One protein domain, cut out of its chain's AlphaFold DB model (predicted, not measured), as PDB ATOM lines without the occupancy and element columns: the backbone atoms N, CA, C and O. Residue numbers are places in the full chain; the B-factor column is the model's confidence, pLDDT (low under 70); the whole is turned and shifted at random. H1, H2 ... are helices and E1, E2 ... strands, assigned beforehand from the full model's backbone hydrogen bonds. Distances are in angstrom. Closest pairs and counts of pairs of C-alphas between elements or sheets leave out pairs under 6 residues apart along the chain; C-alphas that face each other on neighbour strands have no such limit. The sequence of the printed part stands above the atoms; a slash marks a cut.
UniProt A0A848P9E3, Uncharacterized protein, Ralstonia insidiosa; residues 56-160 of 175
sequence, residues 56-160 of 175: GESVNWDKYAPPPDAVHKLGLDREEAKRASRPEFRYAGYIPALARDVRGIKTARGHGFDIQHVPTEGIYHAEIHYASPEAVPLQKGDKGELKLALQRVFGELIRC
ATOM      1  N   GLY A  56     -47.652   9.551  -8.404       88.19
ATOM      2  CA  GLY A  56     -46.959   9.995  -9.605       88.19
ATOM      3  C   GLY A  56     -47.058   8.973 -10.736       88.19
ATOM      4  O   GLY A  56     -47.567   7.864 -10.568       88.19
ATOM      5  N   GLU A  57     -46.567   9.349 -11.915       91.81
ATOM      6  CA  GLU A  57     -46.291   8.358 -12.955       91.81
ATOM      7  C   GLU A  57     -44.987   7.632 -12.618       91.81
ATOM      8  O   GLU A  57     -43.940   8.267 -12.487       91.81
ATOM      9  N   SER A  58     -45.040   6.303 -12.572       93.12
ATOM     10  CA  SER A  58     -43.873   5.448 -12.360       93.12
ATOM     11  C   SER A  58     -42.889   5.476 -13.534       93.12
ATOM     12  O   SER A  58     -43.251   5.227 -14.688       93.12
ATOM     13  N   VAL A  59     -41.616   5.684 -13.216       95.75
ATOM     14  CA  VAL A  59     -40.464   5.558 -14.114       95.75
ATOM     15  C   VAL A  59     -39.320   4.854 -13.386       95.75
ATOM     16  O   VAL A  59     -39.317   4.745 -12.163       95.75
ATOM     17  N   ASN A  60     -38.326   4.376 -14.125       97.25
ATOM     18  CA  ASN A  60     -37.095   3.851 -13.553       97.25
ATOM     19  C   ASN A  60     -35.985   4.890 -13.691       97.25
ATOM     20  O   ASN A  60     -35.894   5.572 -14.708       97.25
ATOM     21  N   TRP A  61     -35.115   4.980 -12.697       97.50
ATOM     22  CA  TRP A  61     -33.884   5.743 -12.763       97.50
ATOM     23  C   TRP A  61     -32.730   4.847 -13.216       97.50
ATOM     24  O   TRP A  61     -32.309   3.925 -12.509       97.50
ATOM     25  N   ASP A  62     -32.163   5.177 -14.374       96.69
ATOM     26  CA  ASP A  62     -31.154   4.358 -15.047       96.69
ATOM     27  C   ASP A  62     -29.848   4.203 -14.249       96.69
ATOM     28  O   ASP A  62     -29.073   3.286 -14.513       96.69
ATOM     29  N   LYS A  63     -29.616   5.027 -13.214       96.38
ATOM     30  CA  LYS A  63     -28.509   4.836 -12.260       96.38
ATOM     31  C   LYS A  63     -28.502   3.419 -11.669       96.38
ATOM     32  O   LYS A  63     -27.428   2.861 -11.460       96.38
ATOM     33  N   TYR A  64     -29.679   2.849 -11.401       95.88
ATOM     34  CA  TYR A  64     -29.827   1.518 -10.796       95.88
ATOM     35  C   TYR A  64     -30.322   0.447 -11.770       95.88
ATOM     36  O   TYR A  64     -30.343  -0.732 -11.423       95.88
ATOM     37  N   ALA A  65     -30.699   0.842 -12.984       92.19
ATOM     38  CA  ALA A  65     -31.101  -0.055 -14.057       92.19
ATOM     39  C   ALA A  65     -30.571   0.482 -15.394       92.19
ATOM     40  O   ALA A  65     -31.336   1.032 -16.180       92.19
ATOM     41  N   PRO A  66     -29.256   0.382 -15.651       93.50
ATOM     42  CA  PRO A  66     -28.662   0.984 -16.835       93.50
ATOM     43  C   PRO A  66     -29.130   0.283 -18.124       93.50
ATOM     44  O   PRO A  66     -29.124  -0.952 -18.196       93.50
ATOM     45  N   PRO A  67     -29.523   1.037 -19.164       90.44
ATOM     46  CA  PRO A  67     -29.933   0.463 -20.438       90.44
ATOM     47  C   PRO A  67     -28.752  -0.156 -21.215       90.44
ATOM     48  O   PRO A  67     -27.594   0.195 -20.971       90.44
ATOM     49  N   PRO A  68     -29.030  -1.027 -22.206       91.62
ATOM     50  CA  PRO A  68     -30.362  -1.534 -22.548       91.62
ATOM     51  C   PRO A  68     -30.789  -2.734 -21.687       91.62
ATOM     52  O   PRO A  68     -31.962  -2.848 -21.331       91.62
ATOM     53  N   ASP A  69     -29.847  -3.600 -21.308       94.00
ATOM     54  CA  ASP A  69     -30.151  -4.936 -20.785       94.00
ATOM     55  C   ASP A  69     -30.863  -4.909 -19.428       94.00
ATOM     56  O   ASP A  69     -31.835  -5.641 -19.232       94.00
ATOM     57  N   ALA A  70     -30.437  -4.050 -18.494       94.56
ATOM     58  CA  ALA A  70     -31.056  -4.013 -17.168       94.56
ATOM     59  C   ALA A  70     -32.498  -3.485 -17.233       94.56
ATOM     60  O   ALA A  70     -33.378  -4.028 -16.568       94.56
ATOM     61  N   VAL A  71     -32.767  -2.483 -18.076       94.81
ATOM     62  CA  VAL A  71     -34.125  -1.946 -18.275       94.81
ATOM     63  C   VAL A  71     -35.032  -2.985 -18.934       94.81
ATOM     64  O   VAL A  71     -36.169  -3.176 -18.499       94.81
ATOM     65  N   HIS A  72     -34.543  -3.703 -19.952       95.50
ATOM     66  CA  HIS A  72     -35.315  -4.796 -20.548       95.50
ATOM     67  C   HIS A  72     -35.581  -5.918 -19.551       95.50
ATOM     68  O   HIS A  72     -36.713  -6.394 -19.487       95.50
ATOM     69  N   LYS A  73     -34.599  -6.276 -18.716       95.38
ATOM     70  CA  LYS A  73     -34.802  -7.244 -17.638       95.38
ATOM     71  C   LYS A  73     -35.926  -6.817 -16.688       95.38
ATOM     72  O   LYS A  73     -36.794  -7.634 -16.402       95.38
ATOM     73  N   LEU A  74     -35.974  -5.551 -16.263       95.12
ATOM     74  CA  LEU A  74     -37.082  -5.049 -15.434       95.12
ATOM     75  C   LEU A  74     -38.444  -5.196 -16.125       95.12
ATOM     76  O   LEU A  74     -39.433  -5.567 -15.493       95.12
ATOM     77  N   GLY A  75     -38.501  -4.902 -17.425       94.44
ATOM     78  CA  GLY A  75     -39.702  -5.081 -18.237       94.44
ATOM     79  C   GLY A  75     -40.175  -6.529 -18.315       94.44
ATOM     80  O   GLY A  75     -41.359  -6.794 -18.103       94.44
ATOM     81  N   LEU A  76     -39.250  -7.459 -18.559       95.19
ATOM     82  CA  LEU A  76     -39.521  -8.896 -18.638       95.19
ATOM     83  C   LEU A  76     -39.942  -9.474 -17.279       95.19
ATOM     84  O   LEU A  76     -40.952 -10.170 -17.208       95.19
ATOM     85  N   ASP A  77     -39.255  -9.108 -16.194       94.56
ATOM     86  CA  ASP A  77     -39.617  -9.521 -14.831       94.56
ATOM     87  C   ASP A  77     -41.035  -9.016 -14.466       94.56
ATOM     88  O   ASP A  77     -41.851  -9.732 -13.878       94.56
ATOM     89  N   ARG A  78     -41.376  -7.781 -14.872       93.38
ATOM     90  CA  ARG A  78     -42.722  -7.206 -14.703       93.38
ATOM     91  C   ARG A  78     -43.772  -7.921 -15.553       93.38
ATOM     92  O   ARG A  78     -44.904  -8.078 -15.086       93.38
ATOM     93  N   GLU A  79     -43.439  -8.331 -16.777       93.69
ATOM     94  CA  GLU A  79     -44.316  -9.168 -17.598       93.69
ATOM     95  C   GLU A  79     -44.597 -10.500 -16.905       93.69
ATOM     96  O   GLU A  79     -45.769 -10.844 -16.726       93.69
ATOM     97  N   GLU A  80     -43.555 -11.222 -16.493       94.75
ATOM     98  CA  GLU A  80     -43.670 -12.525 -15.837       94.75
ATOM     99  C   GLU A  80     -44.593 -12.444 -14.614       94.75
ATOM    100  O   GLU A  80     -45.581 -13.179 -14.522       94.75
ATOM    101  N   ALA A  81     -44.349 -11.471 -13.731       93.44
ATOM    102  CA  ALA A  81     -45.160 -11.255 -12.538       93.44
ATOM    103  C   ALA A  81     -46.637 -10.962 -12.869       93.44
ATOM    104  O   ALA A  81     -47.550 -11.464 -12.208       93.44
ATOM    105  N   LYS A  82     -46.906 -10.159 -13.907       91.81
ATOM    106  CA  LYS A  82     -48.278  -9.785 -14.287       91.81
ATOM    107  C   LYS A  82     -49.017 -10.892 -15.022       91.81
ATOM    108  O   LYS A  82     -50.231 -11.019 -14.841       91.81
ATOM    109  N   ARG A  83     -48.320 -11.720 -15.801       93.00
ATOM    110  CA  ARG A  83     -48.925 -12.813 -16.574       93.00
ATOM    111  C   ARG A  83     -49.589 -13.883 -15.716       93.00
ATOM    112  O   ARG A  83     -50.501 -14.542 -16.208       93.00
ATOM    113  N   ALA A  84     -49.229 -13.984 -14.436       91.44
ATOM    114  CA  ALA A  84     -49.935 -14.825 -13.472       91.44
ATOM    115  C   ALA A  84     -51.428 -14.460 -13.324       91.44
ATOM    116  O   ALA A  84     -52.256 -15.336 -13.087       91.44
ATOM    117  N   SER A  85     -51.785 -13.180 -13.486       91.75
ATOM    118  CA  SER A  85     -53.171 -12.686 -13.375       91.75
ATOM    119  C   SER A  85     -53.742 -12.145 -14.690       91.75
ATOM    120  O   SER A  85     -54.958 -12.083 -14.857       91.75
ATOM    121  N   ARG A  86     -52.875 -11.760 -15.631       88.12
ATOM    122  CA  ARG A  86     -53.221 -11.207 -16.946       88.12
ATOM    123  C   ARG A  86     -52.393 -11.899 -18.032       88.12
ATOM    124  O   ARG A  86     -51.379 -11.343 -18.457       88.12
ATOM    125  N   PRO A  87     -52.763 -13.121 -18.461       89.31
ATOM    126  CA  PRO A  87     -51.945 -13.936 -19.366       89.31
ATOM    127  C   PRO A  87     -51.599 -13.271 -20.707       89.31
ATOM    128  O   PRO A  87     -50.607 -13.640 -21.340       89.31
ATOM    129  N   GLU A  88     -52.401 -12.299 -21.140       85.44
ATOM    130  CA  GLU A  88     -52.218 -11.501 -22.354       85.44
ATOM    131  C   GLU A  88     -51.239 -10.330 -22.194       85.44
ATOM    132  O   GLU A  88     -50.875  -9.701 -23.183       85.44
ATOM    133  N   PHE A  89     -50.822 -10.013 -20.967       87.44
ATOM    134  CA  PHE A  89     -49.878  -8.932 -20.711       87.44
ATOM    135  C   PHE A  89     -48.539  -9.232 -21.394       87.44
ATOM    136  O   PHE A  89     -47.992 -10.327 -21.236       87.44
ATOM    137  N   ARG A  90     -48.029  -8.269 -22.163       90.12
ATOM    138  CA  ARG A  90     -46.739  -8.351 -22.853       90.12
ATOM    139  C   ARG A  90     -45.972  -7.052 -22.686       90.12
ATOM    140  O   ARG A  90     -46.564  -5.978 -22.792       90.12
ATOM    141  N   TYR A  91     -44.679  -7.158 -22.443       91.19
ATOM    142  CA  TYR A  91     -43.741  -6.052 -22.445       91.19
ATOM    143  C   TYR A  91     -43.307  -5.744 -23.885       91.19
ATOM    144  O   TYR A  91     -42.967  -6.642 -24.647       91.19
ATOM    145  N   ALA A  92     -43.336  -4.469 -24.272       89.75
ATOM    146  CA  ALA A  92     -42.989  -4.017 -25.620       89.75
ATOM    147  C   ALA A  92     -41.580  -3.409 -25.707       89.75
ATOM    148  O   ALA A  92     -40.977  -3.392 -26.783       89.75
ATOM    149  N   GLY A  93     -41.064  -2.864 -24.603       92.56
ATOM    150  CA  GLY A  93     -39.826  -2.087 -24.579       92.56
ATOM    151  C   GLY A  93     -39.911  -0.900 -23.624       92.56
ATOM    152  O   GLY A  93     -40.772  -0.857 -22.750       92.56
ATOM    153  N   TYR A  94     -39.044   0.091 -23.793       93.88
ATOM    154  CA  TYR A  94     -39.051   1.290 -22.956       93.88
ATOM    155  C   TYR A  94     -38.860   2.564 -23.774       93.88
ATOM    156  O   TYR A  94     -38.358   2.532 -24.895       93.88
ATOM    157  N   ILE A  95     -39.261   3.694 -23.197       93.56
ATOM    158  CA  ILE A  95     -38.972   5.032 -23.725       93.56
ATOM    159  C   ILE A  95     -38.108   5.794 -22.707       93.56
ATOM    160  O   ILE A  95     -38.478   5.840 -21.528       93.56
ATOM    161  N   PRO A  96     -36.956   6.358 -23.111       96.50
ATOM    162  CA  PRO A  96     -36.104   7.154 -22.230       96.50
ATOM    163  C   PRO A  96     -36.468   8.644 -22.270       96.50
ATOM    164  O   PRO A  96     -36.976   9.140 -23.275       96.50
ATOM    165  N   ALA A  97     -36.155   9.375 -21.205       97.19
ATOM    166  CA  ALA A  97     -36.160  10.837 -21.163       97.19
ATOM    167  C   ALA A  97     -35.044  11.347 -20.246       97.19
ATOM    168  O   ALA A  97     -34.686  10.687 -19.268       97.19
ATOM    169  N   LEU A  98     -34.523  12.547 -20.517       98.25
ATOM    170  CA  LEU A  98     -33.655  13.237 -19.562       98.25
ATOM    171  C   LEU A  98     -34.493  13.920 -18.480       98.25
ATOM    172  O   LEU A  98     -35.508  14.560 -18.772       98.25
ATOM    173  N   ALA A  99     -34.032  13.849 -17.232       98.31
ATOM    174  CA  ALA A  99     -34.706  14.465 -16.093       98.31
ATOM    175  C   ALA A  99     -34.883  15.983 -16.275       98.31
ATOM    176  O   ALA A  99     -35.959  16.519 -15.993       98.31
ATOM    177  N   ARG A 100     -33.873  16.667 -16.833       98.44
ATOM    178  CA  ARG A 100     -33.954  18.102 -17.154       98.44
ATOM    179  C   ARG A 100     -35.074  18.444 -18.136       98.44
ATOM    180  O   ARG A 100     -35.705  19.484 -17.985       98.44
ATOM    181  N   ASP A 101     -35.339  17.582 -19.117       98.38
ATOM    182  CA  ASP A 101     -36.329  17.861 -20.161       98.38
ATOM    183  C   ASP A 101     -37.741  17.728 -19.577       98.38
ATOM    184  O   ASP A 101     -38.605  18.565 -19.836       98.38
ATOM    185  N   VAL A 102     -37.949  16.747 -18.691       97.69
ATOM    186  CA  VAL A 102     -39.188  16.594 -17.913       97.69
ATOM    187  C   VAL A 102     -39.417  17.799 -16.992       97.69
ATOM    188  O   VAL A 102     -40.498  18.393 -17.014       97.69
ATOM    189  N   ARG A 103     -38.411  18.206 -16.206       97.56
ATOM    190  CA  ARG A 103     -38.517  19.362 -15.291       97.56
ATOM    191  C   ARG A 103     -38.648  20.697 -16.027       97.56
ATOM    192  O   ARG A 103     -39.279  21.624 -15.507       97.56
ATOM    193  N   GLY A 104     -38.083  20.785 -17.231       97.38
ATOM    194  CA  GLY A 104     -38.144  21.941 -18.123       97.38
ATOM    195  C   GLY A 104     -39.537  22.221 -18.689       97.38
ATOM    196  O   GLY A 104     -39.802  23.343 -19.118       97.38
ATOM    197  N   ILE A 105     -40.458  21.253 -18.637       96.69
ATOM    198  CA  ILE A 105     -41.856  21.467 -19.019       96.69
ATOM    199  C   ILE A 105     -42.493  22.476 -18.063       96.69
ATOM    200  O   ILE A 105     -42.575  22.240 -16.851       96.69
ATOM    201  N   LYS A 106     -42.991  23.581 -18.630       95.75
ATOM    202  CA  LYS A 106     -43.763  24.608 -17.929       95.75
ATOM    203  C   LYS A 106     -44.947  25.072 -18.776       95.75
ATOM    204  O   LYS A 106     -44.779  25.349 -19.959       95.75
ATOM    205  N   THR A 107     -46.125  25.204 -18.170       92.88
ATOM    206  CA  THR A 107     -47.243  25.943 -18.781       92.88
ATOM    207  C   THR A 107     -47.032  27.447 -18.626       92.88
ATOM    208  O   THR A 107     -46.202  27.896 -17.830       92.88
ATOM    209  N   ALA A 108     -47.852  28.257 -19.302       90.50
ATOM    210  CA  ALA A 108     -47.858  29.716 -19.128       90.50
ATOM    211  C   ALA A 108     -48.095  30.168 -17.670       90.50
ATOM    212  O   ALA A 108     -47.756  31.290 -17.303       90.50
ATOM    213  N   ARG A 109     -48.670  29.296 -16.833       88.94
ATOM    214  CA  ARG A 109     -48.925  29.535 -15.403       88.94
ATOM    215  C   ARG A 109     -47.831  28.998 -14.479       88.94
ATOM    216  O   ARG A 109     -47.978  29.065 -13.265       88.94
ATOM    217  N   GLY A 110     -46.757  28.446 -15.040       92.31
ATOM    218  CA  GLY A 110     -45.629  27.902 -14.286       92.31
ATOM    219  C   GLY A 110     -45.837  26.487 -13.741       92.31
ATOM    220  O   GLY A 110     -44.947  25.977 -13.065       92.31
ATOM    221  N   HIS A 111     -46.964  25.826 -14.034       94.38
ATOM    222  CA  HIS A 111     -47.143  24.408 -13.704       94.38
ATOM    223  C   HIS A 111     -46.185  23.550 -14.524       94.38
ATOM    224  O   HIS A 111     -45.927  23.869 -15.679       94.38
ATOM    225  N   GLY A 112     -45.697  22.448 -13.971       95.25
ATOM    226  CA  GLY A 112     -44.765  21.560 -14.655       95.25
ATOM    227  C   GLY A 112     -44.708  20.191 -14.004       95.25
ATOM    228  O   GLY A 112     -45.698  19.727 -13.436       95.25
ATOM    229  N   PHE A 113     -43.528  19.582 -14.052       96.06
ATOM    230  CA  PHE A 113     -43.247  18.318 -13.386       96.06
ATOM    231  C   PHE A 113     -42.017  18.397 -12.484       96.06
ATOM    232  O   PHE A 113     -41.150  19.253 -12.674       96.06
ATOM    233  N   ASP A 114     -41.965  17.480 -11.526       95.75
ATOM    234  CA  ASP A 114     -40.770  17.106 -10.775       95.75
ATOM    235  C   ASP A 114     -40.609  15.578 -10.790       95.75
ATOM    236  O   ASP A 114     -41.572  14.862 -11.075       95.75
ATOM    237  N   ILE A 115     -39.399  15.091 -10.509       96.56
ATOM    238  CA  ILE A 115     -39.071  13.664 -10.448       96.56
ATOM    239  C   ILE A 115     -38.451  13.344  -9.091       96.56
ATOM    240  O   ILE A 115     -37.438  13.943  -8.716       96.56
ATOM    241  N   GLN A 116     -39.032  12.369  -8.395       95.94
ATOM    242  CA  GLN A 116     -38.622  11.948  -7.058       95.94
ATOM    243  C   GLN A 116     -38.179  10.487  -7.063       95.94
ATOM    244  O   GLN A 116     -38.830   9.637  -7.660       95.94
ATOM    245  N   HIS A 117     -37.065  10.189  -6.393       96.81
ATOM    246  CA  HIS A 117     -36.625   8.813  -6.164       96.81
ATOM    247  C   HIS A 117     -37.490   8.186  -5.063       96.81
ATOM    248  O   HIS A 117     -37.574   8.736  -3.963       96.81
ATOM    249  N   VAL A 118     -38.103   7.034  -5.342       95.06
ATOM    250  CA  VAL A 118     -39.011   6.332  -4.421       95.06
ATOM    251  C   VAL A 118     -38.485   4.904  -4.184       95.06
ATOM    252  O   VAL A 118     -39.097   3.912  -4.585       95.06
ATOM    253  N   PRO A 119     -37.328   4.763  -3.504       94.00
ATOM    254  CA  PRO A 119     -36.631   3.484  -3.368       94.00
ATOM    255  C   PRO A 119     -37.403   2.416  -2.585       94.00
ATOM    256  O   PRO A 119     -37.073   1.231  -2.648       94.00
ATOM    257  N   THR A 120     -38.411   2.822  -1.810       92.50
ATOM    258  CA  THR A 120     -39.261   1.927  -1.015       92.50
ATOM    259  C   THR A 120     -40.081   0.966  -1.872       92.50
ATOM    260  O   THR A 120     -40.486  -0.078  -1.368       92.50
ATOM    261  N   GLU A 121     -40.298   1.285  -3.150       88.88
ATOM    262  CA  GLU A 121     -41.006   0.426  -4.114       88.88
ATOM    263  C   GLU A 121     -40.049  -0.298  -5.082       88.88
ATOM    264  O   GLU A 121     -40.476  -1.042  -5.962       88.88
ATOM    265  N   GLY A 122     -38.739  -0.116  -4.894       92.44
ATOM    266  CA  GLY A 122     -37.674  -0.678  -5.717       92.44
ATOM    267  C   GLY A 122     -36.536   0.327  -5.862       92.44
ATOM    268  O   GLY A 122     -36.781   1.505  -6.078       92.44
ATOM    269  N   ILE A 123     -35.279  -0.117  -5.771       95.44
ATOM    270  CA  ILE A 123     -34.112   0.790  -5.780       95.44
ATOM    271  C   ILE A 123     -33.996   1.637  -7.059       95.44
ATOM    272  O   ILE A 123     -33.397   2.701  -7.047       95.44
ATOM    273  N   TYR A 124     -34.559   1.170  -8.170       96.12
ATOM    274  CA  TYR A 124     -34.603   1.904  -9.431       96.12
ATOM    275  C   TYR A 124     -35.860   2.767  -9.573       96.12
ATOM    276  O   TYR A 124     -35.953   3.512 -10.539       96.12
ATOM    277  N   HIS A 125     -36.846   2.654  -8.684       96.38
ATOM    278  CA  HIS A 125     -38.157   3.267  -8.869       96.38
ATOM    279  C   HIS A 125     -38.132   4.764  -8.582       96.38
ATOM    280  O   HIS A 125     -37.604   5.227  -7.569       96.38
ATOM    281  N   ALA A 126     -38.739   5.531  -9.474       96.81
ATOM    282  CA  ALA A 126     -38.926   6.960  -9.343       96.81
ATOM    283  C   ALA A 126     -40.314   7.356  -9.850       96.81
ATOM    284  O   ALA A 126     -40.956   6.637 -10.618       96.81
ATOM    285  N   GLU A 127     -40.775   8.526  -9.435       96.12
ATOM    286  CA  GLU A 127     -42.090   9.036  -9.798       96.12
ATOM    287  C   GLU A 127     -42.003  10.439 -10.382       96.12
ATOM    288  O   GLU A 127     -41.299  11.308  -9.865       96.12
ATOM    289  N   ILE A 128     -42.754  10.665 -11.459       96.00
ATOM    290  CA  ILE A 128     -43.008  11.994 -12.009       96.00
ATOM    291  C   ILE A 128     -44.278  12.538 -11.354       96.00
ATOM    292  O   ILE A 128     -45.341  11.923 -11.448       96.00
ATOM    293  N   HIS A 129     -44.206  13.725 -10.756       94.31
ATOM    294  CA  HIS A 129     -45.348  14.403 -10.137       94.31
ATOM    295  C   HIS A 129     -45.616  15.747 -10.795       94.31
ATOM    296  O   HIS A 129     -44.698  16.412 -11.271       94.31
ATOM    297  N   TYR A 130     -46.875  16.194 -10.769       92.31
ATOM    298  CA  TYR A 130     -47.174  17.585 -11.092       92.31
ATOM    299  C   TYR A 130     -46.497  18.513 -10.084       92.31
ATOM    300  O   TYR A 130     -46.713  18.398  -8.880       92.31
ATOM    301  N   ALA A 131     -45.754  19.482 -10.599       91.62
ATOM    302  CA  ALA A 131     -45.227  20.594  -9.832       91.62
ATOM    303  C   ALA A 131     -46.105  21.824 -10.081       91.62
ATOM    304  O   ALA A 131     -46.435  22.145 -11.226       91.62
ATOM    305  N   SER A 132     -46.478  22.529  -9.015       87.69
ATOM    306  CA  SER A 132     -47.225  23.780  -9.112       87.69
ATOM    307  C   SER A 132     -46.528  24.875  -8.315       87.69
ATOM    308  O   SER A 132     -46.072  24.589  -7.208       87.69
ATOM    309  N   PRO A 133     -46.470  26.119  -8.822       84.75
ATOM    310  CA  PRO A 133     -46.092  27.258  -8.002       84.75
ATOM    311  C   PRO A 133     -47.028  27.376  -6.795       84.75
ATOM    312  O   PRO A 133     -48.234  27.115  -6.900       84.75
ATOM    313  N   GLU A 134     -46.481  27.799  -5.656       75.44
ATOM    314  CA  GLU A 134     -47.286  28.099  -4.476       75.44
ATOM    315  C   GLU A 134     -48.391  29.107  -4.844       75.44
ATOM    316  O   GLU A 134     -48.161  30.068  -5.576       75.44
ATOM    317  N   ALA A 135     -49.612  28.853  -4.366       78.75
ATOM    318  CA  ALA A 135     -50.829  29.638  -4.614       78.75
ATOM    319  C   ALA A 135     -51.512  29.526  -5.996       78.75
ATOM    320  O   ALA A 135     -52.575  30.127  -6.165       78.75
ATOM    321  N   VAL A 136     -51.016  28.726  -6.953       85.19
ATOM    322  CA  VAL A 136     -51.727  28.501  -8.233       85.19
ATOM    323  C   VAL A 136     -52.248  27.060  -8.315       85.19
ATOM    324  O   VAL A 136     -51.453  26.131  -8.441       85.19
ATOM    325  N   PRO A 137     -53.572  26.817  -8.256       87.38
ATOM    326  CA  PRO A 137     -54.129  25.476  -8.418       87.38
ATOM    327  C   PRO A 137     -54.028  24.974  -9.860       87.38
ATOM    328  O   PRO A 137     -54.333  25.703 -10.803       87.38
ATOM    329  N   LEU A 138     -53.691  23.695 -10.022       87.06
ATOM    330  CA  LEU A 138     -53.626  23.037 -11.324       87.06
ATOM    331  C   LEU A 138     -55.033  22.817 -11.905       87.06
ATOM    332  O   LEU A 138     -55.849  22.094 -11.324       87.06
ATOM    333  N   GLN A 139     -55.321  23.389 -13.072       87.06
ATOM    334  CA  GLN A 139     -56.620  23.241 -13.724       87.06
ATOM    335  C   GLN A 139     -56.647  22.058 -14.698       87.06
ATOM    336  O   GLN A 139     -55.624  21.517 -15.117       87.06
ATOM    337  N   LYS A 140     -57.856  21.653 -15.111       83.69
ATOM    338  CA  LYS A 140     -58.043  20.557 -16.078       83.69
ATOM    339  C   LYS A 140     -57.341  20.830 -17.416       83.69
ATOM    340  O   LYS A 140     -56.798  19.897 -18.000       83.69
ATOM    341  N   GLY A 141     -57.340  22.086 -17.874       85.56
ATOM    342  CA  GLY A 141     -56.643  22.500 -19.096       85.56
ATOM    343  C   GLY A 141     -55.131  22.283 -19.011       85.56
ATOM    344  O   GLY A 141     -54.565  21.673 -19.914       85.56
ATOM    345  N   ASP A 142     -54.509  22.662 -17.885       87.06
ATOM    346  CA  ASP A 142     -53.064  22.487 -17.675       87.06
ATOM    347  C   ASP A 142     -52.672  21.015 -17.713       87.06
ATOM    348  O   ASP A 142     -51.680  20.655 -18.326       87.06
ATOM    349  N   LYS A 143     -53.472  20.140 -17.092       87.94
ATOM    350  CA  LYS A 143     -53.198  18.696 -17.084       87.94
ATOM    351  C   LYS A 143     -53.126  18.121 -18.498       87.94
ATOM    352  O   LYS A 143     -52.281  17.273 -18.764       87.94
ATOM    353  N   GLY A 144     -54.012  18.561 -19.393       87.06
ATOM    354  CA  GLY A 144     -53.996  18.133 -20.793       87.06
ATOM    355  C   GLY A 144     -52.740  18.608 -21.522       87.06
ATOM    356  O   GLY A 144     -52.054  17.804 -22.146       87.06
ATOM    357  N   GLU A 145     -52.412  19.893 -21.388       90.06
ATOM    358  CA  GLU A 145     -51.211  20.499 -21.976       90.06
ATOM    359  C   GLU A 145     -49.926  19.827 -21.475       90.06
ATOM    360  O   GLU A 145     -49.087  19.408 -22.272       90.06
ATOM    361  N   LEU A 146     -49.809  19.651 -20.160       91.94
ATOM    362  CA  LEU A 146     -48.661  19.034 -19.506       91.94
ATOM    363  C   LEU A 146     -48.461  17.584 -19.941       91.94
ATOM    364  O   LEU A 146     -47.337  17.196 -20.235       91.94
ATOM    365  N   LYS A 147     -49.528  16.783 -20.040       90.00
ATOM    366  CA  LYS A 147     -49.423  15.399 -20.530       90.00
ATOM    367  C   LYS A 147     -48.931  15.332 -21.973       90.00
ATOM    368  O   LYS A 147     -48.080  14.504 -22.282       90.00
ATOM    369  N   LEU A 148     -49.437  16.208 -22.842       88.31
ATOM    370  CA  LEU A 148     -48.987  16.283 -24.235       88.31
ATOM    371  C   LEU A 148     -47.525  16.733 -24.330       88.31
ATOM    372  O   LEU A 148     -46.775  16.207 -25.149       88.31
ATOM    373  N   ALA A 149     -47.105  17.686 -23.495       92.12
ATOM    374  CA  ALA A 149     -45.710  18.104 -23.410       92.12
ATOM    375  C   ALA A 149     -44.810  16.969 -22.896       92.12
ATOM    376  O   ALA A 149     -43.756  16.725 -23.475       92.12
ATOM    377  N   LEU A 150     -45.258  16.223 -21.882       92.94
ATOM    378  CA  LEU A 150     -44.535  15.079 -21.328       92.94
ATOM    379  C   LEU A 150     -44.325  13.979 -22.371       92.94
ATOM    380  O   LEU A 150     -43.228  13.455 -22.504       92.94
ATOM    381  N   GLN A 151     -45.338  13.678 -23.183       90.25
ATOM    382  CA  GLN A 151     -45.196  12.720 -24.284       90.25
ATOM    383  C   GLN A 151     -44.119  13.114 -25.302       90.25
ATOM    384  O   GLN A 151     -43.525  12.230 -25.904       90.25
ATOM    385  N   ARG A 152     -43.859  14.412 -25.497       90.81
ATOM    386  CA  ARG A 152     -42.885  14.903 -26.486       90.81
ATOM    387  C   ARG A 152     -41.437  14.858 -26.006       90.81
ATOM    388  O   ARG A 152     -40.550  14.903 -26.850       90.81
ATOM    389  N   VAL A 153     -41.198  14.841 -24.693       94.94
ATOM    390  CA  VAL A 153     -39.829  14.798 -24.143       94.94
ATOM    391  C   VAL A 153     -39.298  13.376 -23.992       94.94
ATOM    392  O   VAL A 153     -38.091  13.183 -23.902       94.94
ATOM    393  N   PHE A 154     -40.184  12.378 -23.976       93.19
ATOM    394  CA  PHE A 154     -39.769  10.986 -24.062       93.19
ATOM    395  C   PHE A 154     -39.401  10.632 -25.502       93.19
ATOM    396  O   PHE A 154     -40.082  11.023 -26.449       93.19
ATOM    397  N   GLY A 155     -38.301   9.899 -25.644       90.44
ATOM    398  CA  GLY A 155     -37.774   9.459 -26.924       90.44
ATOM    399  C   GLY A 155     -38.606   8.359 -27.579       90.44
ATOM    400  O   GLY A 155     -39.703   7.997 -27.149       90.44
ATOM    401  N   GLU A 156     -38.046   7.807 -28.649       90.19
ATOM    402  CA  GLU A 156     -38.651   6.698 -29.379       90.19
ATOM    403  C   GLU A 156     -38.677   5.410 -28.543       90.19
ATOM    404  O   GLU A 156     -37.876   5.216 -27.625       90.19
ATOM    405  N   LEU A 157     -39.610   4.511 -28.879       90.12
ATOM    406  CA  LEU A 157     -39.689   3.197 -28.250       90.12
ATOM    407  C   LEU A 157     -38.458   2.365 -28.613       90.12
ATOM    408  O   LEU A 157     -38.306   1.926 -29.753       90.12
ATOM    409  N   ILE A 158     -37.652   2.056 -27.604       92.19
ATOM    410  CA  ILE A 158     -36.589   1.063 -27.685       92.19
ATOM    411  C   ILE A 158     -37.225  -0.294 -27.409       92.19
ATOM    412  O   ILE A 158     -37.587  -0.624 -26.275       92.19
ATOM    413  N   ARG A 159     -37.434  -1.055 -28.485       90.56
ATOM    414  CA  ARG A 159     -38.081  -2.368 -28.450       90.56
ATOM    415  C   ARG A 159     -37.260  -3.345 -27.623       90.56
ATOM    416  O   ARG A 159     -36.035  -3.353 -27.713       90.56
ATOM    417  N   CYS A 160     -37.946  -4.184 -26.849       88.31
ATOM    418  CA  CYS A 160     -37.308  -5.386 -26.326       88.31
ATOM    419  C   CYS A 160     -36.754  -6.178 -27.519       88.31
ATOM    420  O   CYS A 160     -37.500  -6.340 -28.489       88.31
TER     421      CYS A 160
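This is residues 56 to 160 of the 175 residues of an uncharacterized protein of Ralstonia insidiosa (UniProt A0A848P9E3). An elongated body has H1 across one end and H3 at the other, with a small three-stranded sheet and the long strand E2 on opposite sides of the space between them. H2, straight after E2, sits beside edge strand E3 of the sheet, and the last residues fold back along E2, where residues 158 to 159 pair with 93 to 94. The printed part has 105 residues, with three named helices and four named strands in the order E1 H1 E2 H2 E3 E4 H3; the sheet's order is E1 E4 E3, all antiparallel, and the class is mixed, helices and strands. It is only just compact, close to loose, with a radius of gyration of the C-alphas of 15.5 A and spans of 44 by 28 by 28 A.

E1, residues 57 to 61, is an edge strand, antiparallel to the inner strand E4, residues 125 to 131, with N 59 and O 126 at 2.8 A. E4 and the other edge strand, E3, residues 112 to 117, form a hairpin, with N 114 and O 129 at 2.9 A. H1, residues 69 to 83, is not on the sheet and is apart from E3 and E4. E2, residues 91 to 98, pairs with no named strand; its closest C-alpha to H1 is that of Tyr 91, 5.8 A from that of Glu 79. E1 and E2 are near each other, with 7 pairs of C-alphas within 10 A. H2, residues 99 to 104, stands at the sheet's level with a height over the sheet of 2.8 A; the closest C-alphas of H2 and E3, those of Arg 103 and Phe 113, are 5.2 A apart. H3, residues 140 to 153, is on the sheet, in two layers, a helix on one face of a sheet. H2 and H3 only just touch, with 3 pairs of C-alphas within 8 A, through residues 150 to 153 of H3 alone; the closest are those of Asp 101 and Val 153, 6.1 A. They run opposite ways at a steep tilt of 43 degrees. In H1, H2 and H3 every O i to N i+4 pair is within hydrogen-bond range.

E1 begins at C-alpha 57 (-46.291, 8.358, -12.955) and measures 12.7 A. H1 measures 20.8 A, E2 22.0 A, H2 8.5 A, E3 17.3 A and E4 18.7 A. H3 measures 20.7 A and ends at C-alpha 153 (-39.829, 14.798, -24.143).

The C-alphas farthest apart, those of Pro 87 and Ala 135, are 46.0 A apart. The printed part has no cut. The link E2 to H2 is tight, the others are short, and no link is long. The mean pLDDT of the printed part is 92.4, and no printed residue is under 70.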